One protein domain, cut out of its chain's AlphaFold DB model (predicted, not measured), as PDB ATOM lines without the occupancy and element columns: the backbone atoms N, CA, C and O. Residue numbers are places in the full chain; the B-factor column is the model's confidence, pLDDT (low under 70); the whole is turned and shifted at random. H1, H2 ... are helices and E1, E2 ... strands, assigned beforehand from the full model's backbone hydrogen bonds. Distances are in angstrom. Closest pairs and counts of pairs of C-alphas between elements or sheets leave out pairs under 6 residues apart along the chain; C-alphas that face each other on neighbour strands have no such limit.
ATOM      1  N   ILE A 464      19.550 -45.903 -14.152       93.50
ATOM      2  CA  ILE A 464      19.986 -45.337 -15.436       93.50
ATOM      3  C   ILE A 464      21.008 -46.313 -16.035       93.50
ATOM      4  O   ILE A 464      21.955 -46.716 -15.359       93.50
ATOM      5  N   LEU A 465      20.785 -46.755 -17.272       86.88
ATOM      6  CA  LEU A 465      21.595 -47.792 -17.917       86.88
ATOM      7  C   LEU A 465      22.784 -47.185 -18.668       86.88
ATOM      8  O   LEU A 465      22.587 -46.221 -19.402       86.88
ATOM      9  N   ASN A 466      23.950 -47.845 -18.568       73.12
ATOM     10  CA  ASN A 466      25.260 -47.514 -19.175       73.12
ATOM     11  C   ASN A 466      25.294 -47.508 -20.731       73.12
ATOM     12  O   ASN A 466      26.230 -48.031 -21.345       73.12
ATOM     13  N   ASN A 467      24.240 -47.041 -21.389       74.81
ATOM     14  CA  ASN A 467      24.115 -46.906 -22.836       74.81
ATOM     15  C   ASN A 467      23.666 -45.491 -23.229       74.81
ATOM     16  O   ASN A 467      22.973 -45.308 -24.235       74.81
ATOM     17  N   GLU A 468      24.059 -44.503 -22.428       80.06
ATOM     18  CA  GLU A 468      23.896 -43.093 -22.735       80.06
ATOM     19  C   GLU A 468      24.833 -42.679 -23.876       80.06
ATOM     20  O   GLU A 468      26.050 -42.845 -23.798       80.06
ATOM     21  N   VAL A 469      24.268 -42.126 -24.948       81.12
ATOM     22  CA  VAL A 469      24.998 -41.714 -26.152       81.12
ATOM     23  C   VAL A 469      24.491 -40.351 -26.612       81.12
ATOM     24  O   VAL A 469      23.281 -40.109 -26.676       81.12
ATOM     25  N   ILE A 470      25.423 -39.476 -26.984       81.50
ATOM     26  CA  ILE A 470      25.140 -38.231 -27.700       81.50
ATOM     27  C   ILE A 470      25.755 -38.343 -29.094       81.50
ATOM     28  O   ILE A 470      26.907 -38.747 -29.225       81.50
ATOM     29  N   THR A 471      24.985 -38.005 -30.128       83.25
ATOM     30  CA  THR A 471      25.429 -38.041 -31.532       83.25
ATOM     31  C   THR A 471      24.991 -36.779 -32.259       83.25
ATOM     32  O   THR A 471      23.821 -36.399 -32.157       83.25
ATOM     33  N   GLU A 472      25.853 -36.169 -33.061       80.88
ATOM     34  CA  GLU A 472      25.449 -35.103 -33.976       80.88
ATOM     35  C   GLU A 472      24.388 -35.568 -34.986       80.88
ATOM     36  O   GLU A 472      24.398 -36.698 -35.479       80.88
ATOM     37  N   VAL A 473      23.470 -34.659 -35.315       82.50
ATOM     38  CA  VAL A 473      22.489 -34.798 -36.400       82.50
ATOM     39  C   VAL A 473      22.812 -33.813 -37.528       82.50
ATOM     40  O   VAL A 473      22.652 -34.152 -38.700       82.50
ATOM     41  N   ASN A 474      23.274 -32.607 -37.182       81.81
ATOM     42  CA  ASN A 474      23.859 -31.613 -38.087       81.81
ATOM     43  C   ASN A 474      24.747 -30.626 -37.286       81.81
ATOM     44  O   ASN A 474      25.217 -30.962 -36.203       81.81
ATOM     45  N   GLU A 475      24.994 -29.431 -37.825       74.94
ATOM     46  CA  GLU A 475      25.848 -28.385 -37.238       74.94
ATOM     47  C   GLU A 475      25.280 -27.747 -35.954       74.94
ATOM     48  O   GLU A 475      26.054 -27.289 -35.119       74.94
ATOM     49  N   GLU A 476      23.956 -27.749 -35.768       83.62
ATOM     50  CA  GLU A 476      23.269 -27.120 -34.623       83.62
ATOM     51  C   GLU A 476      22.535 -28.139 -33.733       83.62
ATOM     52  O   GLU A 476      22.230 -27.846 -32.581       83.62
ATOM     53  N   ILE A 477      22.237 -29.341 -34.235       89.19
ATOM     54  CA  ILE A 477      21.358 -30.321 -33.585       89.19
ATOM     55  C   ILE A 477      22.132 -31.587 -33.218       89.19
ATOM     56  O   ILE A 477      22.729 -32.244 -34.074       89.19
ATOM     57  N   ILE A 478      22.004 -31.994 -31.956       91.12
ATOM     58  CA  ILE A 478      22.429 -33.299 -31.432       91.12
ATOM     59  C   ILE A 478      21.218 -34.192 -31.133       91.12
ATOM     60  O   ILE A 478      20.103 -33.715 -30.926       91.12
ATOM     61  N   SER A 479      21.432 -35.501 -31.065       91.44
ATOM     62  CA  SER A 479      20.502 -36.487 -30.507       91.44
ATOM     63  C   SER A 479      21.046 -36.983 -29.171       91.44
ATOM     64  O   SER A 479      22.236 -37.273 -29.072       91.44
ATOM     65  N   VAL A 480      20.185 -37.102 -28.156       92.38
ATOM     66  CA  VAL A 480      20.564 -37.542 -26.800       92.38
ATOM     67  C   VAL A 480      19.757 -38.784 -26.431       92.38
ATOM     68  O   VAL A 480      18.561 -38.710 -26.145       92.38
ATOM     69  N   SER A 481      20.416 -39.940 -26.461       91.94
ATOM     70  CA  SER A 481      19.831 -41.257 -26.207       91.94
ATOM     71  C   SER A 481      20.285 -41.788 -24.853       91.94
ATOM     72  O   SER A 481      21.477 -41.941 -24.633       91.94
ATOM     73  N   PHE A 482      19.353 -42.134 -23.974       94.12
ATOM     74  CA  PHE A 482      19.604 -42.854 -22.727       94.12
ATOM     75  C   PHE A 482      18.396 -43.727 -22.379       94.12
ATOM     76  O   PHE A 482      17.305 -43.555 -22.936       94.12
ATOM     77  N   ASN A 483      18.587 -44.673 -21.457       95.00
ATOM     78  CA  ASN A 483      17.532 -45.571 -21.004       95.00
ATOM     79  C   ASN A 483      17.494 -45.627 -19.475       95.00
ATOM     80  O   ASN A 483      18.532 -45.632 -18.814       95.00
ATOM     81  N   VAL A 484      16.281 -45.684 -18.938       96.44
ATOM     82  CA  VAL A 484      15.986 -45.786 -17.507       96.44
ATOM     83  C   VAL A 484      15.088 -47.001 -17.309       96.44
ATOM     84  O   VAL A 484      14.206 -47.249 -18.135       96.44
ATOM     85  N   SER A 485      15.284 -47.748 -16.231       95.88
ATOM     86  CA  SER A 485      14.439 -48.882 -15.858       95.88
ATOM     87  C   SER A 485      14.204 -48.920 -14.360       95.88
ATOM     88  O   SER A 485      15.131 -48.660 -13.595       95.88
ATOM     89  N   ASP A 486      12.999 -49.313 -13.974       96.44
ATOM     90  CA  ASP A 486      12.658 -49.631 -12.595       96.44
ATOM     91  C   ASP A 486      11.716 -50.848 -12.528       96.44
ATOM     92  O   ASP A 486      10.992 -51.130 -13.490       96.44
ATOM     93  N   ASN A 487      11.762 -51.599 -11.425       91.69
ATOM     94  CA  ASN A 487      11.008 -52.841 -11.259       91.69
ATOM     95  C   ASN A 487       9.563 -52.624 -10.779       91.69
ATOM     96  O   ASN A 487       8.692 -53.392 -11.197       91.69
ATOM     97  N   LEU A 488       9.305 -51.606  -9.950       93.38
ATOM     98  CA  LEU A 488       7.991 -51.329  -9.351       93.38
ATOM     99  C   LEU A 488       7.302 -50.119 -10.005       93.38
ATOM    100  O   LEU A 488       6.084 -50.124 -10.189       93.38
ATOM    101  N   GLY A 489       8.072 -49.171 -10.540       94.62
ATOM    102  CA  GLY A 489       7.644 -48.309 -11.640       94.62
ATOM    103  C   GLY A 489       8.169 -46.882 -11.563       94.62
ATOM    104  O   GLY A 489       8.254 -46.276 -10.502       94.62
ATOM    105  N   LEU A 490       8.444 -46.285 -12.723       96.56
ATOM    106  CA  LEU A 490       8.880 -44.892 -12.818       96.56
ATOM    107  C   LEU A 490       7.705 -43.914 -12.658       96.56
ATOM    108  O   LEU A 490       6.634 -44.111 -13.238       96.56
ATOM    109  N   SER A 491       7.923 -42.806 -11.946       95.12
ATOM    110  CA  SER A 491       7.012 -41.652 -11.922       95.12
ATOM    111  C   SER A 491       7.447 -40.575 -12.918       95.12
ATOM    112  O   SER A 491       6.649 -40.136 -13.759       95.12
ATOM    113  N   TYR A 492       8.725 -40.190 -12.859       95.50
ATOM    114  CA  TYR A 492       9.297 -39.074 -13.603       95.50
ATOM    115  C   TYR A 492      10.719 -39.363 -14.086       95.50
ATOM    116  O   TYR A 492      11.566 -39.875 -13.362       95.50
ATOM    117  N   VAL A 493      11.009 -38.925 -15.307       94.69
ATOM    118  CA  VAL A 493      12.366 -38.755 -15.831       94.69
ATOM    119  C   VAL A 493      12.509 -37.305 -16.276       94.69
ATOM    120  O   VAL A 493      11.578 -36.721 -16.824       94.69
ATOM    121  N   ARG A 494      13.667 -36.703 -16.027       92.56
ATOM    122  CA  ARG A 494      13.944 -35.284 -16.259       92.56
ATOM    123  C   ARG A 494      15.325 -35.124 -16.889       92.56
ATOM    124  O   ARG A 494      16.259 -35.808 -16.472       92.56
ATOM    125  N   LEU A 495      15.458 -34.220 -17.863       92.50
ATOM    126  CA  LEU A 495      16.744 -33.902 -18.495       92.50
ATOM    127  C   LEU A 495      17.043 -32.402 -18.385       92.50
ATOM    128  O   LEU A 495      16.463 -31.587 -19.102       92.50
ATOM    129  N   ASP A 496      17.959 -32.042 -17.491       90.50
ATOM    130  CA  ASP A 496      18.498 -30.682 -17.373       90.50
ATOM    131  C   ASP A 496      19.824 -30.532 -18.136       90.50
ATOM    132  O   ASP A 496      20.449 -31.522 -18.520       90.50
ATOM    133  N   ALA A 497      20.281 -29.292 -18.324       90.06
ATOM    134  CA  ALA A 497      21.579 -28.976 -18.909       90.06
ATOM    135  C   ALA A 497      22.238 -27.763 -18.228       90.06
ATOM    136  O   ALA A 497      21.566 -26.821 -17.810       90.06
ATOM    137  N   CYS A 498      23.569 -27.749 -18.160       86.75
ATOM    138  CA  CYS A 498      24.346 -26.547 -17.847       86.75
ATOM    139  C   CYS A 498      25.590 -26.450 -18.726       86.75
ATOM    140  O   CYS A 498      26.065 -27.448 -19.263       86.75
ATOM    141  N   ARG A 499      26.143 -25.244 -18.850       85.19
ATOM    142  CA  ARG A 499      27.266 -24.944 -19.743       85.19
ATOM    143  C   ARG A 499      28.546 -24.556 -18.995       85.19
ATOM    144  O   ARG A 499      28.509 -23.799 -18.027       85.19
ATOM    145  N   THR A 500      29.701 -25.015 -19.469       79.31
ATOM    146  CA  THR A 500      31.028 -24.655 -18.945       79.31
ATOM    147  C   THR A 500      31.901 -24.069 -20.057       79.31
ATOM    148  O   THR A 500      32.397 -24.798 -20.907       79.31
ATOM    149  N   GLY A 501      32.132 -22.752 -20.027       72.31
ATOM    150  CA  GLY A 501      33.031 -22.053 -20.959       72.31
ATOM    151  C   GLY A 501      32.430 -21.709 -22.331       72.31
ATOM    152  O   GLY A 501      31.223 -21.818 -22.542       72.31
ATOM    153  N   GLY A 502      33.295 -21.267 -23.253       70.62
ATOM    154  CA  GLY A 502      32.955 -20.762 -24.595       70.62
ATOM    155  C   GLY A 502      32.221 -19.408 -24.602       70.62
ATOM    156  O   GLY A 502      32.284 -18.680 -23.610       70.62
ATOM    157  N   VAL A 503      31.602 -19.048 -25.736       64.31
ATOM    158  CA  VAL A 503      31.223 -17.650 -26.056       64.31
ATOM    159  C   VAL A 503      29.718 -17.348 -26.107       64.31
ATOM    160  O   VAL A 503      29.320 -16.275 -25.653       64.31
ATOM    161  N   SER A 504      28.886 -18.262 -26.614       66.44
ATOM    162  CA  SER A 504      27.416 -18.137 -26.575       66.44
ATOM    163  C   SER A 504      26.861 -18.562 -25.203       66.44
ATOM    164  O   SER A 504      27.486 -19.328 -24.468       66.44
ATOM    165  N   THR A 505      25.677 -18.059 -24.849       65.06
ATOM    166  CA  THR A 505      24.842 -18.593 -23.758       65.06
ATOM    167  C   THR A 505      23.375 -18.628 -24.189       65.06
ATOM    168  O   THR A 505      22.496 -18.198 -23.440       65.06
ATOM    169  N   ASP A 506      23.121 -19.032 -25.431       83.69
ATOM    170  CA  ASP A 506      21.765 -19.142 -25.960       83.69
ATOM    171  C   ASP A 506      21.027 -20.327 -25.310       83.69
ATOM    172  O   ASP A 506      21.637 -21.315 -24.890       83.69
ATOM    173  N   ASP A 507      19.707 -20.214 -25.178       90.69
ATOM    174  CA  ASP A 507      18.866 -21.270 -24.604       90.69
ATOM    175  C   ASP A 507      18.830 -22.501 -25.535       90.69
ATOM    176  O   ASP A 507      19.064 -22.385 -26.735       90.69
ATOM    177  N   LEU A 508      18.523 -23.696 -25.015       92.69
ATOM    178  CA  LEU A 508      18.436 -24.934 -25.816       92.69
ATOM    179  C   LEU A 508      16.992 -25.212 -26.263       92.69
ATOM    180  O   LEU A 508      16.060 -24.952 -25.503       92.69
ATOM    181  N   THR A 509      16.770 -25.805 -27.442       92.56
ATOM    182  CA  THR A 509      15.412 -26.200 -27.894       92.56
ATOM    183  C   THR A 509      15.299 -27.719 -28.016       92.56
ATOM    184  O   THR A 509      16.171 -28.359 -28.587       92.56
ATOM    185  N   SER A 510      14.221 -28.325 -27.513       92.94
ATOM    186  CA  SER A 510      14.010 -29.781 -27.576       92.94
ATOM    187  C   SER A 510      12.926 -30.163 -28.586       92.94
ATOM    188  O   SER A 510      11.886 -29.507 -28.679       92.94
ATOM    189  N   SER A 511      13.104 -31.280 -29.300       90.38
ATOM    190  CA  SER A 511      12.039 -31.852 -30.139       90.38
ATOM    191  C   SER A 511      10.884 -32.470 -29.339       90.38
ATOM    192  O   SER A 511       9.802 -32.677 -29.895       90.38
ATOM    193  N   LEU A 512      11.069 -32.716 -28.035       85.75
ATOM    194  CA  LEU A 512      10.009 -33.136 -27.110       85.75
ATOM    195  C   LEU A 512       9.374 -31.958 -26.355       85.75
ATOM    196  O   LEU A 512       8.182 -32.022 -26.041       85.75
ATOM    197  N   ASN A 513      10.133 -30.883 -26.104       78.31
ATOM    198  CA  ASN A 513       9.653 -29.680 -25.427       78.31
ATOM    199  C   ASN A 513       9.915 -28.406 -26.253       78.31
ATOM    200  O   ASN A 513      11.023 -27.876 -26.285       78.31
ATOM    201  N   GLY A 514       8.862 -27.892 -26.896       70.81
ATOM    202  CA  GLY A 514       8.918 -26.731 -27.798       70.81
ATOM    203  C   GLY A 514       9.009 -25.356 -27.119       70.81
ATOM    204  O   GLY A 514       8.763 -24.345 -27.776       70.81
ATOM    205  N   THR A 515       9.306 -25.299 -25.819       81.88
ATOM    206  CA  THR A 515       9.719 -24.070 -25.123       81.88
ATOM    207  C   THR A 515      11.232 -24.090 -24.906       81.88
ATOM    208  O   THR A 515      11.718 -25.118 -24.433       81.88
ATOM    209  N   PRO A 516      11.968 -22.992 -25.168       85.94
ATOM    210  CA  PRO A 516      13.398 -22.928 -24.882       85.94
ATOM    211  C   PRO A 516      13.722 -23.249 -23.416       85.94
ATOM    212  O   PRO A 516      13.053 -22.770 -22.496       85.94
ATOM    213  N   TYR A 517      14.752 -24.065 -23.222       89.69
ATOM    214  CA  TYR A 517      15.327 -24.436 -21.938       89.69
ATOM    215  C   TYR A 517      16.428 -23.440 -21.564       89.69
ATOM    216  O   TYR A 517      17.403 -23.289 -22.302       89.69
ATOM    217  N   ILE A 518      16.281 -22.783 -20.410       87.88
ATOM    218  CA  ILE A 518      17.167 -21.687 -20.002       87.88
ATOM    219  C   ILE A 518      18.542 -22.226 -19.596       87.88
ATOM    220  O   ILE A 518      18.681 -22.838 -18.534       87.88
ATOM    221  N   LEU A 519      19.569 -21.977 -20.414       88.06
ATOM    222  CA  LEU A 519      20.890 -22.586 -20.239       88.06
ATOM    223  C   LEU A 519      21.759 -21.791 -19.247       88.06
ATOM    224  O   LEU A 519      22.301 -20.732 -19.563       88.06
ATOM    225  N   SER A 520      21.929 -22.306 -18.023       84.69
ATOM    226  CA  SER A 520      22.790 -21.684 -17.005       84.69
ATOM    227  C   SER A 520      24.248 -22.157 -17.090       84.69
ATOM    228  O   SER A 520      24.544 -23.242 -17.596       84.69
ATOM    229  N   THR A 521      25.193 -21.367 -16.563       83.19
ATOM    230  CA  THR A 521      26.588 -21.836 -16.451       83.19
ATOM    231  C   THR A 521      26.734 -22.798 -15.269       83.19
ATOM    232  O   THR A 521      26.264 -22.490 -14.176       83.19
ATOM    233  N   CYS A 522      27.440 -23.920 -15.429       76.88
ATOM    234  CA  CYS A 522      27.632 -24.903 -14.353       76.88
ATOM    235  C   CYS A 522      28.384 -24.320 -13.138       76.88
ATOM    236  O   CYS A 522      28.174 -24.750 -12.007       76.88
ATOM    237  N   ALA A 523      29.247 -23.316 -13.349       64.94
ATOM    238  CA  ALA A 523      29.942 -22.610 -12.269       64.94
ATOM    239  C   ALA A 523      28.982 -21.747 -11.428       64.94
ATOM    240  O   ALA A 523      29.167 -21.577 -10.221       64.94
ATOM    241  N   SER A 524      27.929 -21.220 -12.053       55.81
ATOM    242  CA  SER A 524      26.823 -20.566 -11.371       55.81
ATOM    243  C   SER A 524      25.701 -21.565 -11.088       55.81
ATOM    244  O   SER A 524      24.719 -21.537 -11.815       55.81
ATOM    245  N   GLN A 525      25.804 -22.383 -10.027       49.62
ATOM    246  CA  GLN A 525      24.701 -22.747  -9.103       49.62
ATOM    247  C   GLN A 525      25.007 -23.992  -8.242       49.62
ATOM    248  O   GLN A 525      25.849 -24.822  -8.557       49.62
ATOM    249  N   LYS A 526      24.210 -24.163  -7.176       49.38
ATOM    250  CA  LYS A 526      23.993 -25.444  -6.478       49.38
ATOM    251  C   LYS A 526      22.876 -26.297  -7.134       49.38
ATOM    252  O   LYS A 526      22.184 -27.013  -6.418       49.38
ATOM    253  N   LEU A 527      22.570 -26.132  -8.429       49.69
ATOM    254  CA  LEU A 527      21.234 -26.496  -8.937       49.69
ATOM    255  C   LEU A 527      21.000 -27.997  -9.119       49.69
ATOM    256  O   LEU A 527      19.910 -28.465  -8.827       49.69
ATOM    257  N   PHE A 528      22.003 -28.760  -9.548       52.78
ATOM    258  CA  PHE A 528      21.804 -30.180  -9.877       52.78
ATOM    259  C   PHE A 528      21.654 -31.052  -8.621       52.78
ATOM    260  O   PHE A 528      20.853 -31.980  -8.606       52.78
ATOM    261  N   SER A 529      22.258 -30.621  -7.507       46.53
ATOM    262  CA  SER A 529      21.967 -31.127  -6.159       46.53
ATOM    263  C   SER A 529      20.715 -30.519  -5.501       46.53
ATOM    264  O   SER A 529      20.482 -30.761  -4.320       46.53
ATOM    265  N   ASN A 530      19.932 -29.692  -6.212       50.34
ATOM    266  CA  ASN A 530      18.706 -29.044  -5.723       50.34
ATOM    267  C   ASN A 530      17.674 -28.869  -6.863       50.34
ATOM    268  O   ASN A 530      17.287 -27.744  -7.203       50.34
ATOM    269  N   ILE A 531      17.198 -29.977  -7.450       66.94
ATOM    270  CA  ILE A 531      16.005 -29.960  -8.313       66.94
ATOM    271  C   ILE A 531      14.797 -29.634  -7.422       66.94
ATOM    272  O   ILE A 531      14.176 -30.505  -6.828       66.94
ATOM    273  N   ASN A 532      14.474 -28.345  -7.291       69.81
ATOM    274  CA  ASN A 532      13.441 -27.880  -6.353       69.81
ATOM    275  C   ASN A 532      12.032 -28.419  -6.667       69.81
ATOM    276  O   ASN A 532      11.174 -28.408  -5.790       69.81
ATOM    277  N   ASN A 533      11.776 -28.823  -7.917       84.12
ATOM    278  CA  ASN A 533      10.557 -29.524  -8.308       84.12
ATOM    279  C   ASN A 533      10.790 -30.359  -9.585       84.12
ATOM    280  O   ASN A 533      10.983 -29.786 -10.658       84.12
ATOM    281  N   ILE A 534      10.745 -31.691  -9.497       88.19
ATOM    282  CA  ILE A 534      10.864 -32.608 -10.641       88.19
ATOM    283  C   ILE A 534       9.648 -32.513 -11.576       88.19
ATOM    284  O   ILE A 534       9.806 -32.561 -12.793       88.19
ATOM    285  N   THR A 535       8.459 -32.237 -11.029       84.62
ATOM    286  CA  THR A 535       7.184 -32.142 -11.766       84.62
ATOM    287  C   THR A 535       7.034 -30.861 -12.602       84.62
ATOM    288  O   THR A 535       6.022 -30.686 -13.280       84.62
ATOM    289  N   SER A 536       8.012 -29.940 -12.576       82.69
ATOM    290  CA  SER A 536       7.854 -28.597 -13.157       82.69
ATOM    291  C   SER A 536       7.688 -28.569 -14.681       82.69
ATOM    292  O   SER A 536       7.186 -27.576 -15.203       82.69
ATOM    293  N   GLY A 537       8.124 -29.614 -15.398       80.19
ATOM    294  CA  GLY A 537       8.042 -29.701 -16.863       80.19
ATOM    295  C   GLY A 537       8.809 -28.600 -17.610       80.19
ATOM    296  O   GLY A 537       8.505 -28.308 -18.765       80.19
ATOM    297  N   THR A 538       9.770 -27.959 -16.937       85.38
ATOM    298  CA  THR A 538      10.620 -26.873 -17.465       85.38
ATOM    299  C   THR A 538      11.940 -27.382 -18.048       85.38
ATOM    300  O   THR A 538      12.827 -26.585 -18.330       85.38
ATOM    301  N   ASP A 539      12.107 -28.697 -18.126       90.50
ATOM    302  CA  ASP A 539      13.307 -29.397 -18.570       90.50
ATOM    303  C   ASP A 539      13.232 -29.760 -20.067       90.50
ATOM    304  O   ASP A 539      12.253 -29.452 -20.754       90.50
ATOM    305  N   LEU A 540      14.261 -30.425 -20.592       92.75
ATOM    306  CA  LEU A 540      14.354 -30.776 -22.013       92.75
ATOM    307  C   LEU A 540      13.365 -31.882 -22.439       92.75
ATOM    308  O   LEU A 540      13.081 -32.004 -23.630       92.75
ATOM    309  N   LEU A 541      12.789 -32.657 -21.513       92.81
ATOM    310  CA  LEU A 541      11.691 -33.596 -21.800       92.81
ATOM    311  C   LEU A 541      10.322 -32.939 -21.572       92.81
ATOM    312  O   LEU A 541       9.347 -33.240 -22.271       92.81
ATOM    313  N   GLY A 542      10.235 -32.035 -20.595       89.44
ATOM    314  CA  GLY A 542       9.012 -31.344 -20.214       89.44
ATOM    315  C   GLY A 542       7.902 -32.332 -19.850       89.44
ATOM    316  O   GLY A 542       8.109 -33.317 -19.144       89.44
ATOM    317  N   SER A 543       6.704 -32.131 -20.405       88.25
ATOM    318  CA  SER A 543       5.572 -33.055 -20.190       88.25
ATOM    319  C   SER A 543       5.819 -34.511 -20.633       88.25
ATOM    320  O   SER A 543       5.046 -35.387 -20.251       88.25
ATOM    321  N   LYS A 544       6.870 -34.797 -21.420       90.00
ATOM    322  CA  LYS A 544       7.267 -36.165 -21.811       90.00
ATOM    323  C   LYS A 544       8.134 -36.883 -20.779       90.00
ATOM    324  O   LYS A 544       8.381 -38.071 -20.956       90.00
ATOM    325  N   GLY A 545       8.549 -36.184 -19.724       91.12
ATOM    326  CA  GLY A 545       9.193 -36.768 -18.553       91.12
ATOM    327  C   GLY A 545       8.229 -37.447 -17.574       91.12
ATOM    328  O   GLY A 545       8.651 -38.284 -16.787       91.12
ATOM    329  N   SER A 546       6.929 -37.129 -17.620       93.06
ATOM    330  CA  SER A 546       5.909 -37.740 -16.754       93.06
ATOM    331  C   SER A 546       5.498 -39.112 -17.297       93.06
ATOM    332  O   SER A 546       4.884 -39.183 -18.365       93.06
ATOM    333  N   ILE A 547       5.819 -40.187 -16.571       92.81
ATOM    334  CA  ILE A 547       5.734 -41.574 -17.074       92.81
ATOM    335  C   ILE A 547       5.138 -42.589 -16.079       92.81
ATOM    336  O   ILE A 547       5.272 -43.788 -16.291       92.81
ATOM    337  N   LEU A 548       4.459 -42.088 -15.042       92.19
ATOM    338  CA  LEU A 548       3.719 -42.808 -13.993       92.19
ATOM    339  C   LEU A 548       3.343 -44.273 -14.321       92.19
ATOM    340  O   LEU A 548       2.424 -44.526 -15.103       92.19
ATOM    341  N   GLY A 549       4.028 -45.219 -13.672       91.38
ATOM    342  CA  GLY A 549       3.779 -46.663 -13.775       91.38
ATOM    343  C   GLY A 549       4.497 -47.365 -14.933       91.38
ATOM    344  O   GLY A 549       4.191 -48.519 -15.232       91.38
ATOM    345  N   ALA A 550       5.437 -46.705 -15.614       95.00
ATOM    346  CA  ALA A 550       6.269 -47.341 -16.632       95.00
ATOM    347  C   ALA A 550       7.511 -47.996 -16.004       95.00
ATOM    348  O   ALA A 550       8.340 -47.309 -15.420       95.00
ATOM    349  N   SER A 551       7.715 -49.300 -16.210       94.00
ATOM    350  CA  SER A 551       8.939 -50.003 -15.780       94.00
ATOM    351  C   SER A 551      10.197 -49.634 -16.583       94.00
ATOM    352  O   SER A 551      11.304 -50.071 -16.279       94.00
ATOM    353  N   SER A 552      10.064 -48.845 -17.654       95.12
ATOM    354  CA  SER A 552      11.213 -48.303 -18.383       95.12
ATOM    355  C   SER A 552      10.875 -47.072 -19.218       95.12
ATOM    356  O   SER A 552       9.740 -46.869 -19.654       95.12
ATOM    357  N   TYR A 553      11.904 -46.269 -19.477       94.94
ATOM    358  CA  TYR A 553      11.889 -45.113 -20.362       94.94
ATOM    359  C   TYR A 553      13.091 -45.145 -21.305       94.94
ATOM    360  O   TYR A 553      14.175 -45.598 -20.944       94.94
ATOM    361  N   SER A 554      12.905 -44.609 -22.507       93.75
ATOM    362  CA  SER A 554      13.966 -44.424 -23.490       93.75
ATOM    363  C   SER A 554      13.792 -43.069 -24.159       93.75
ATOM    364  O   SER A 554      12.706 -42.768 -24.659       93.75
ATOM    365  N   SER A 555      14.854 -42.264 -24.212       92.25
ATOM    366  CA  SER A 555      14.843 -40.987 -24.935       92.25
ATOM    367  C   SER A 555      15.122 -41.145 -26.437       92.25
ATOM    368  O   SER A 555      15.394 -40.158 -27.115       92.25
ATOM    369  N   ALA A 556      15.085 -42.365 -26.985       86.06
ATOM    370  CA  ALA A 556      15.437 -42.649 -28.375       86.06
ATOM    371  C   ALA A 556      14.683 -41.750 -29.383       86.06
ATOM    372  O   ALA A 556      13.463 -41.837 -29.534       86.06
ATOM    373  N   GLY A 557      15.430 -40.905 -30.103       83.31
ATOM    374  CA  GLY A 557      14.890 -39.917 -31.046       83.31
ATOM    375  C   GLY A 557      14.650 -38.515 -30.463       83.31
ATOM    376  O   GLY A 557      14.201 -37.638 -31.200       83.31
ATOM    377  N   LEU A 558      14.965 -38.278 -29.184       92.94
ATOM    378  CA  LEU A 558      15.133 -36.935 -28.629       92.94
ATOM    379  C   LEU A 558      16.283 -36.230 -29.345       92.94
ATOM    380  O   LEU A 558      17.415 -36.711 -29.347       92.94
ATOM    381  N   THR A 559      15.997 -35.046 -29.878       94.00
ATOM    382  CA  THR A 559      16.994 -34.153 -30.464       94.00
ATOM    383  C   THR A 559      16.961 -32.805 -29.763       94.00
ATOM    384  O   THR A 559      15.882 -32.294 -29.448       94.00
ATOM    385  N   ILE A 560      18.139 -32.235 -29.544       94.50
ATOM    386  CA  ILE A 560      18.341 -30.948 -28.891       94.50
ATOM    387  C   ILE A 560      19.056 -30.032 -29.877       94.50
ATOM    388  O   ILE A 560      20.129 -30.360 -30.379       94.50
ATOM    389  N   ASP A 561      18.422 -28.904 -30.148       92.81
ATOM    390  CA  ASP A 561      18.979 -27.766 -30.857       92.81
ATOM    391  C   ASP A 561      19.849 -26.958 -29.886       92.81
ATOM    392  O   ASP A 561      19.413 -26.601 -28.782       92.81
ATOM    393  N   LEU A 562      21.087 -26.712 -30.298       90.56
ATOM    394  CA  LEU A 562      22.085 -25.951 -29.567       90.56
ATOM    395  C   LEU A 562      21.962 -24.440 -29.820       90.56
ATOM    396  O   LEU A 562      22.620 -23.685 -29.111       90.56
ATOM    397  N   ASN A 563      21.151 -23.989 -30.787       87.75
ATOM    398  CA  ASN A 563      20.893 -22.579 -31.120       87.75
ATOM    399  C   ASN A 563      22.169 -21.690 -31.175       87.75
ATOM    400  O   ASN A 563      22.152 -20.562 -30.685       87.75
ATOM    401  N   GLY A 564      23.286 -22.192 -31.722       80.38
ATOM    402  CA  GLY A 564      24.568 -21.460 -31.792       80.38
ATOM    403  C   GLY A 564      25.480 -21.565 -30.555       80.38
ATOM    404  O   GLY A 564      26.407 -20.773 -30.388       80.38
ATOM    405  N   ASN A 565      25.257 -22.527 -29.653       82.50
ATOM    406  CA  ASN A 565      26.135 -22.739 -28.497       82.50
ATOM    407  C   ASN A 565      27.525 -23.293 -28.899       82.50
ATOM    408  O   ASN A 565      27.730 -24.500 -28.965       82.50
ATOM    409  N   GLU A 566      28.515 -22.407 -29.055       76.31
ATOM    410  CA  GLU A 566      29.879 -22.758 -29.512       76.31
ATOM    411  C   GLU A 566      30.944 -22.740 -28.398       76.31
ATOM    412  O   GLU A 566      30.996 -21.816 -27.577       76.31
ATOM    413  N   GLY A 567      31.829 -23.744 -28.380       73.12
ATOM    414  CA  GLY A 567      32.978 -23.844 -27.470       73.12
ATOM    415  C   GLY A 567      32.649 -24.240 -26.018       73.12
ATOM    416  O   GLY A 567      31.534 -24.069 -25.533       73.12
ATOM    417  N   GLY A 568      33.642 -24.748 -25.278       77.00
ATOM    418  CA  GLY A 568      33.444 -25.237 -23.904       77.00
ATOM    419  C   GLY A 568      32.763 -26.610 -23.856       77.00
ATOM    420  O   GLY A 568      33.080 -27.474 -24.663       77.00
ATOM    421  N   ALA A 569      31.831 -26.825 -22.929       81.06
ATOM    422  CA  ALA A 569      31.046 -28.059 -22.839       81.06
ATOM    423  C   ALA A 569      29.627 -27.806 -22.307       81.06
ATOM    424  O   ALA A 569      29.412 -26.863 -21.540       81.06
ATOM    425  N   ILE A 570      28.680 -28.676 -22.660       86.62
ATOM    426  CA  ILE A 570      27.366 -28.785 -22.014       86.62
ATOM    427  C   ILE A 570      27.326 -30.091 -21.217       86.62
ATOM    428  O   ILE A 570      27.540 -31.170 -21.765       86.62
ATOM    429  N   THR A 571      27.025 -30.002 -19.924       86.81
ATOM    430  CA  THR A 571      26.719 -31.159 -19.079       86.81
ATOM    431  C   THR A 571      25.210 -31.337 -19.025       86.81
ATOM    432  O   THR A 571      24.509 -30.503 -18.449       86.81
ATOM    433  N   PHE A 572      24.717 -32.430 -19.595       89.94
ATOM    434  CA  PHE A 572      23.345 -32.893 -19.421       89.94
ATOM    435  C   PHE A 572      23.230 -33.691 -18.123       89.94
ATOM    436  O   PHE A 572      24.130 -34.455 -17.783       89.94
ATOM    437  N   TRP A 573      22.121 -33.536 -17.409       88.56
ATOM    438  CA  TRP A 573      21.826 -34.265 -16.178       88.56
ATOM    439  C   TRP A 573      20.516 -35.025 -16.341       88.56
ATOM    440  O   TRP A 573      19.443 -34.418 -16.354       88.56
ATOM    441  N   ILE A 574      20.607 -36.351 -16.443       92.06
ATOM    442  CA  ILE A 574      19.443 -37.233 -16.342       92.06
ATOM    443  C   ILE A 574      19.124 -37.379 -14.858       92.06
ATOM    444  O   ILE A 574      20.009 -37.711 -14.073       92.06
ATOM    445  N   THR A 575      17.870 -37.157 -14.474       92.94
ATOM    446  CA  THR A 575      17.343 -37.570 -13.166       92.94
ATOM    447  C   THR A 575      16.135 -38.471 -13.391       92.94
ATOM    448  O   THR A 575      15.220 -38.096 -14.122       92.94
ATOM    449  N   ALA A 576      16.146 -39.651 -12.783       95.00
ATOM    450  CA  ALA A 576      15.066 -40.633 -12.809       95.00
ATOM    451  C   ALA A 576      14.477 -40.787 -11.406       95.00
ATOM    452  O   ALA A 576      15.239 -40.766 -10.444       95.00
ATOM    453  N   MET A 577      13.160 -40.952 -11.302       95.00
ATOM    454  CA  MET A 577      12.424 -41.131 -10.050       95.00
ATOM    455  C   MET A 577      11.323 -42.188 -10.215       95.00
ATOM    456  O   MET A 577      10.603 -42.185 -11.221       95.00
ATOM    457  N   ASP A 578      11.191 -43.069  -9.229       96.56
ATOM    458  CA  ASP A 578      10.157 -44.111  -9.119       96.56
ATOM    459  C   ASP A 578       8.836 -43.586  -8.508       96.56
ATOM    460  O   ASP A 578       8.669 -42.387  -8.259       96.56
ATOM    461  N   LEU A 579       7.845 -44.464  -8.328       94.81
ATOM    462  CA  LEU A 579       6.549 -44.157  -7.707       94.81
ATOM    463  C   LEU A 579       6.631 -43.928  -6.184       94.81
ATOM    464  O   LEU A 579       5.738 -43.289  -5.613       94.81
ATOM    465  N   ALA A 580       7.698 -44.408  -5.551       93.44
ATOM    466  CA  ALA A 580       8.027 -44.237  -4.144       93.44
ATOM    467  C   ALA A 580       8.940 -43.025  -3.870       93.44
ATOM    468  O   ALA A 580       9.236 -42.721  -2.722       93.44
ATOM    469  N   GLY A 581       9.329 -42.267  -4.896       92.00
ATOM    470  CA  GLY A 581      10.122 -41.048  -4.776       92.00
ATOM    471  C   GLY A 581      11.619 -41.248  -4.532       92.00
ATOM    472  O   GLY A 581      12.297 -40.244  -4.279       92.00
ATOM    473  N   ASN A 582      12.161 -42.468  -4.631       93.88
ATOM    474  CA  ASN A 582      13.616 -42.625  -4.705       93.88
ATOM    475  C   ASN A 582      14.091 -42.095  -6.070       93.88
ATOM    476  O   ASN A 582      13.311 -41.910  -7.008       93.88
ATOM    477  N   TYR A 583      15.364 -41.709  -6.179       93.69
ATOM    478  CA  TYR A 583      15.852 -41.104  -7.417       93.69
ATOM    479  C   TYR A 583      17.346 -41.306  -7.652       93.69
ATOM    480  O   TYR A 583      18.162 -41.224  -6.736       93.69
ATOM    481  N   THR A 584      17.694 -41.471  -8.926       92.94
ATOM    482  CA  THR A 584      19.072 -41.586  -9.422       92.94
ATOM    483  C   THR A 584      19.372 -40.424 -10.359       92.94
ATOM    484  O   THR A 584      18.511 -40.002 -11.136       92.94
ATOM    485  N   GLN A 585      20.599 -39.903 -10.315       89.00
ATOM    486  CA  GLN A 585      21.039 -38.802 -11.170       89.00
ATOM    487  C   GLN A 585      22.421 -39.078 -11.784       89.00
ATOM    488  O   GLN A 585      23.395 -39.272 -11.055       89.00
ATOM    489  N   THR A 586      22.514 -39.013 -13.117       86.62
ATOM    490  CA  THR A 586      23.746 -39.267 -13.889       86.62
ATOM    491  C   THR A 586      24.043 -38.105 -14.849       86.62
ATOM    492  O   THR A 586      23.142 -37.678 -15.579       86.62
ATOM    493  N   PRO A 587      25.285 -37.577 -14.883       86.00
ATOM    494  CA  PRO A 587      25.701 -36.578 -15.859       86.00
ATOM    495  C   PRO A 587      26.253 -37.204 -17.149       86.00
ATOM    496  O   PRO A 587      27.065 -38.126 -17.098       86.00
ATOM    497  N   ILE A 588      25.925 -36.608 -18.296       84.62
ATOM    498  CA  ILE A 588      26.607 -36.831 -19.581       84.62
ATOM    499  C   ILE A 588      27.262 -35.509 -19.995       84.62
ATOM    500  O   ILE A 588      26.618 -34.463 -19.947       84.62
ATOM    501  N   ILE A 589      28.528 -35.532 -20.412       81.25
ATOM    502  CA  ILE A 589      29.250 -34.326 -20.847       81.25
ATOM    503  C   ILE A 589      29.392 -34.342 -22.370       81.25
ATOM    504  O   ILE A 589      29.970 -35.270 -22.929       81.25
ATOM    505  N   TYR A 590      28.898 -33.291 -23.022       84.12
ATOM    506  CA  TYR A 590      29.101 -33.016 -24.438       84.12
ATOM    507  C   TYR A 590      30.113 -31.876 -24.606       84.12
ATOM    508  O   TYR A 590      29.835 -30.719 -24.284       84.12
ATOM    509  N   GLU A 591      31.311 -32.206 -25.082       77.44
ATOM    510  CA  GLU A 591      32.395 -31.248 -25.316       77.44
ATOM    511  C   GLU A 591      32.138 -30.467 -26.619       77.44
ATOM    512  O   GLU A 591      32.347 -30.981 -27.718       77.44
ATOM    513  N   LEU A 592      31.729 -29.202 -26.502       76.38
ATOM    514  CA  LEU A 592      31.578 -28.251 -27.616       76.38
ATOM    515  C   LEU A 592      32.918 -27.663 -28.086       76.38
ATOM    516  O   LEU A 592      32.973 -26.991 -29.116       76.38
ATOM    517  N   GLY A 593      33.969 -27.828 -27.280       70.81
ATOM    518  CA  GLY A 593      35.259 -27.170 -27.413       70.81
ATOM    519  C   GLY A 593      36.077 -27.664 -28.596       70.81
ATOM    520  O   GLY A 593      36.192 -28.866 -28.840       70.81
TER     521      GLY A 593
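What this domain is: This is residues 464 to 593 of the 882 residues of an uncharacterized protein of Patescibacteria group bacterium (UniProt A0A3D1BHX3). Picture one twisted sheet folded back on itself along its longest strand, E2, which bends by 150 degrees at residue 487: E1 and E4 pair with E2 before the bend, the hairpin of E5 and E6 continues the sheet after it, and E3 follows E2 round the fold. A long loop stretch, residues 501 to 541, is tied to E2 and E4 by short pairings and leads to the small helix H1 over E2. The printed part has 130 residues with six named strands, numbered as they follow along the chain, and one named helix, H1, between E2 and E3; the class is mostly strand, and the branched sheet has the neighbour pairs E1 and E2, E2 and E3, E2 and E4, E2 and E5, and E5 and E6, each antiparallel. The whole is compact, radius of gyration of the C-alphas 14.1 A, spanning 44 by 30 by 26 A.

How they stand to each other: Start at E1, residues 464 to 472, in a hairpin with E2, residues 477 to 500; N 469 and O 481 are 2.8 A apart. On the other side of E2 look for E3, residues 546 to 554, with N 484 and O 553 at 2.9 A, and E4, residues 559 to 561, with N 478 and O 560 at 2.9 A. E5, residues 569 to 578, lies on the same side of E2 as E1; N 494 and O 575 are 2.8 A apart. E6, residues 583 to 591, forms a hairpin with E5, N 572 and O 588 at 2.8 A. The closest C-alphas of E1 and E6, Ile 464 and Thr 584, are 7.1 A apart. H1, residues 542 to 545, is on the sheet over E2, at a height of 8.3 A; it is too short for an O i to N i+4 pair, but its one O i to N i+3 pair is within range.

Where its parts are: Find C-alpha 464 at (19.986, -45.337, -15.436); E1 runs 21.9 A from there. E5 measures 29.7 A, and E6 26.3 A, ending at C-alpha 591, (32.395, -31.248, -25.316).

The domain as a whole: The C-alphas farthest apart, Leu 488 and Val 503, are 44.2 A apart. The printed part has no cut; the link from E2 to H1 is long. Look for pLDDT under 70 at residues 503 to 505 and 523 to 532.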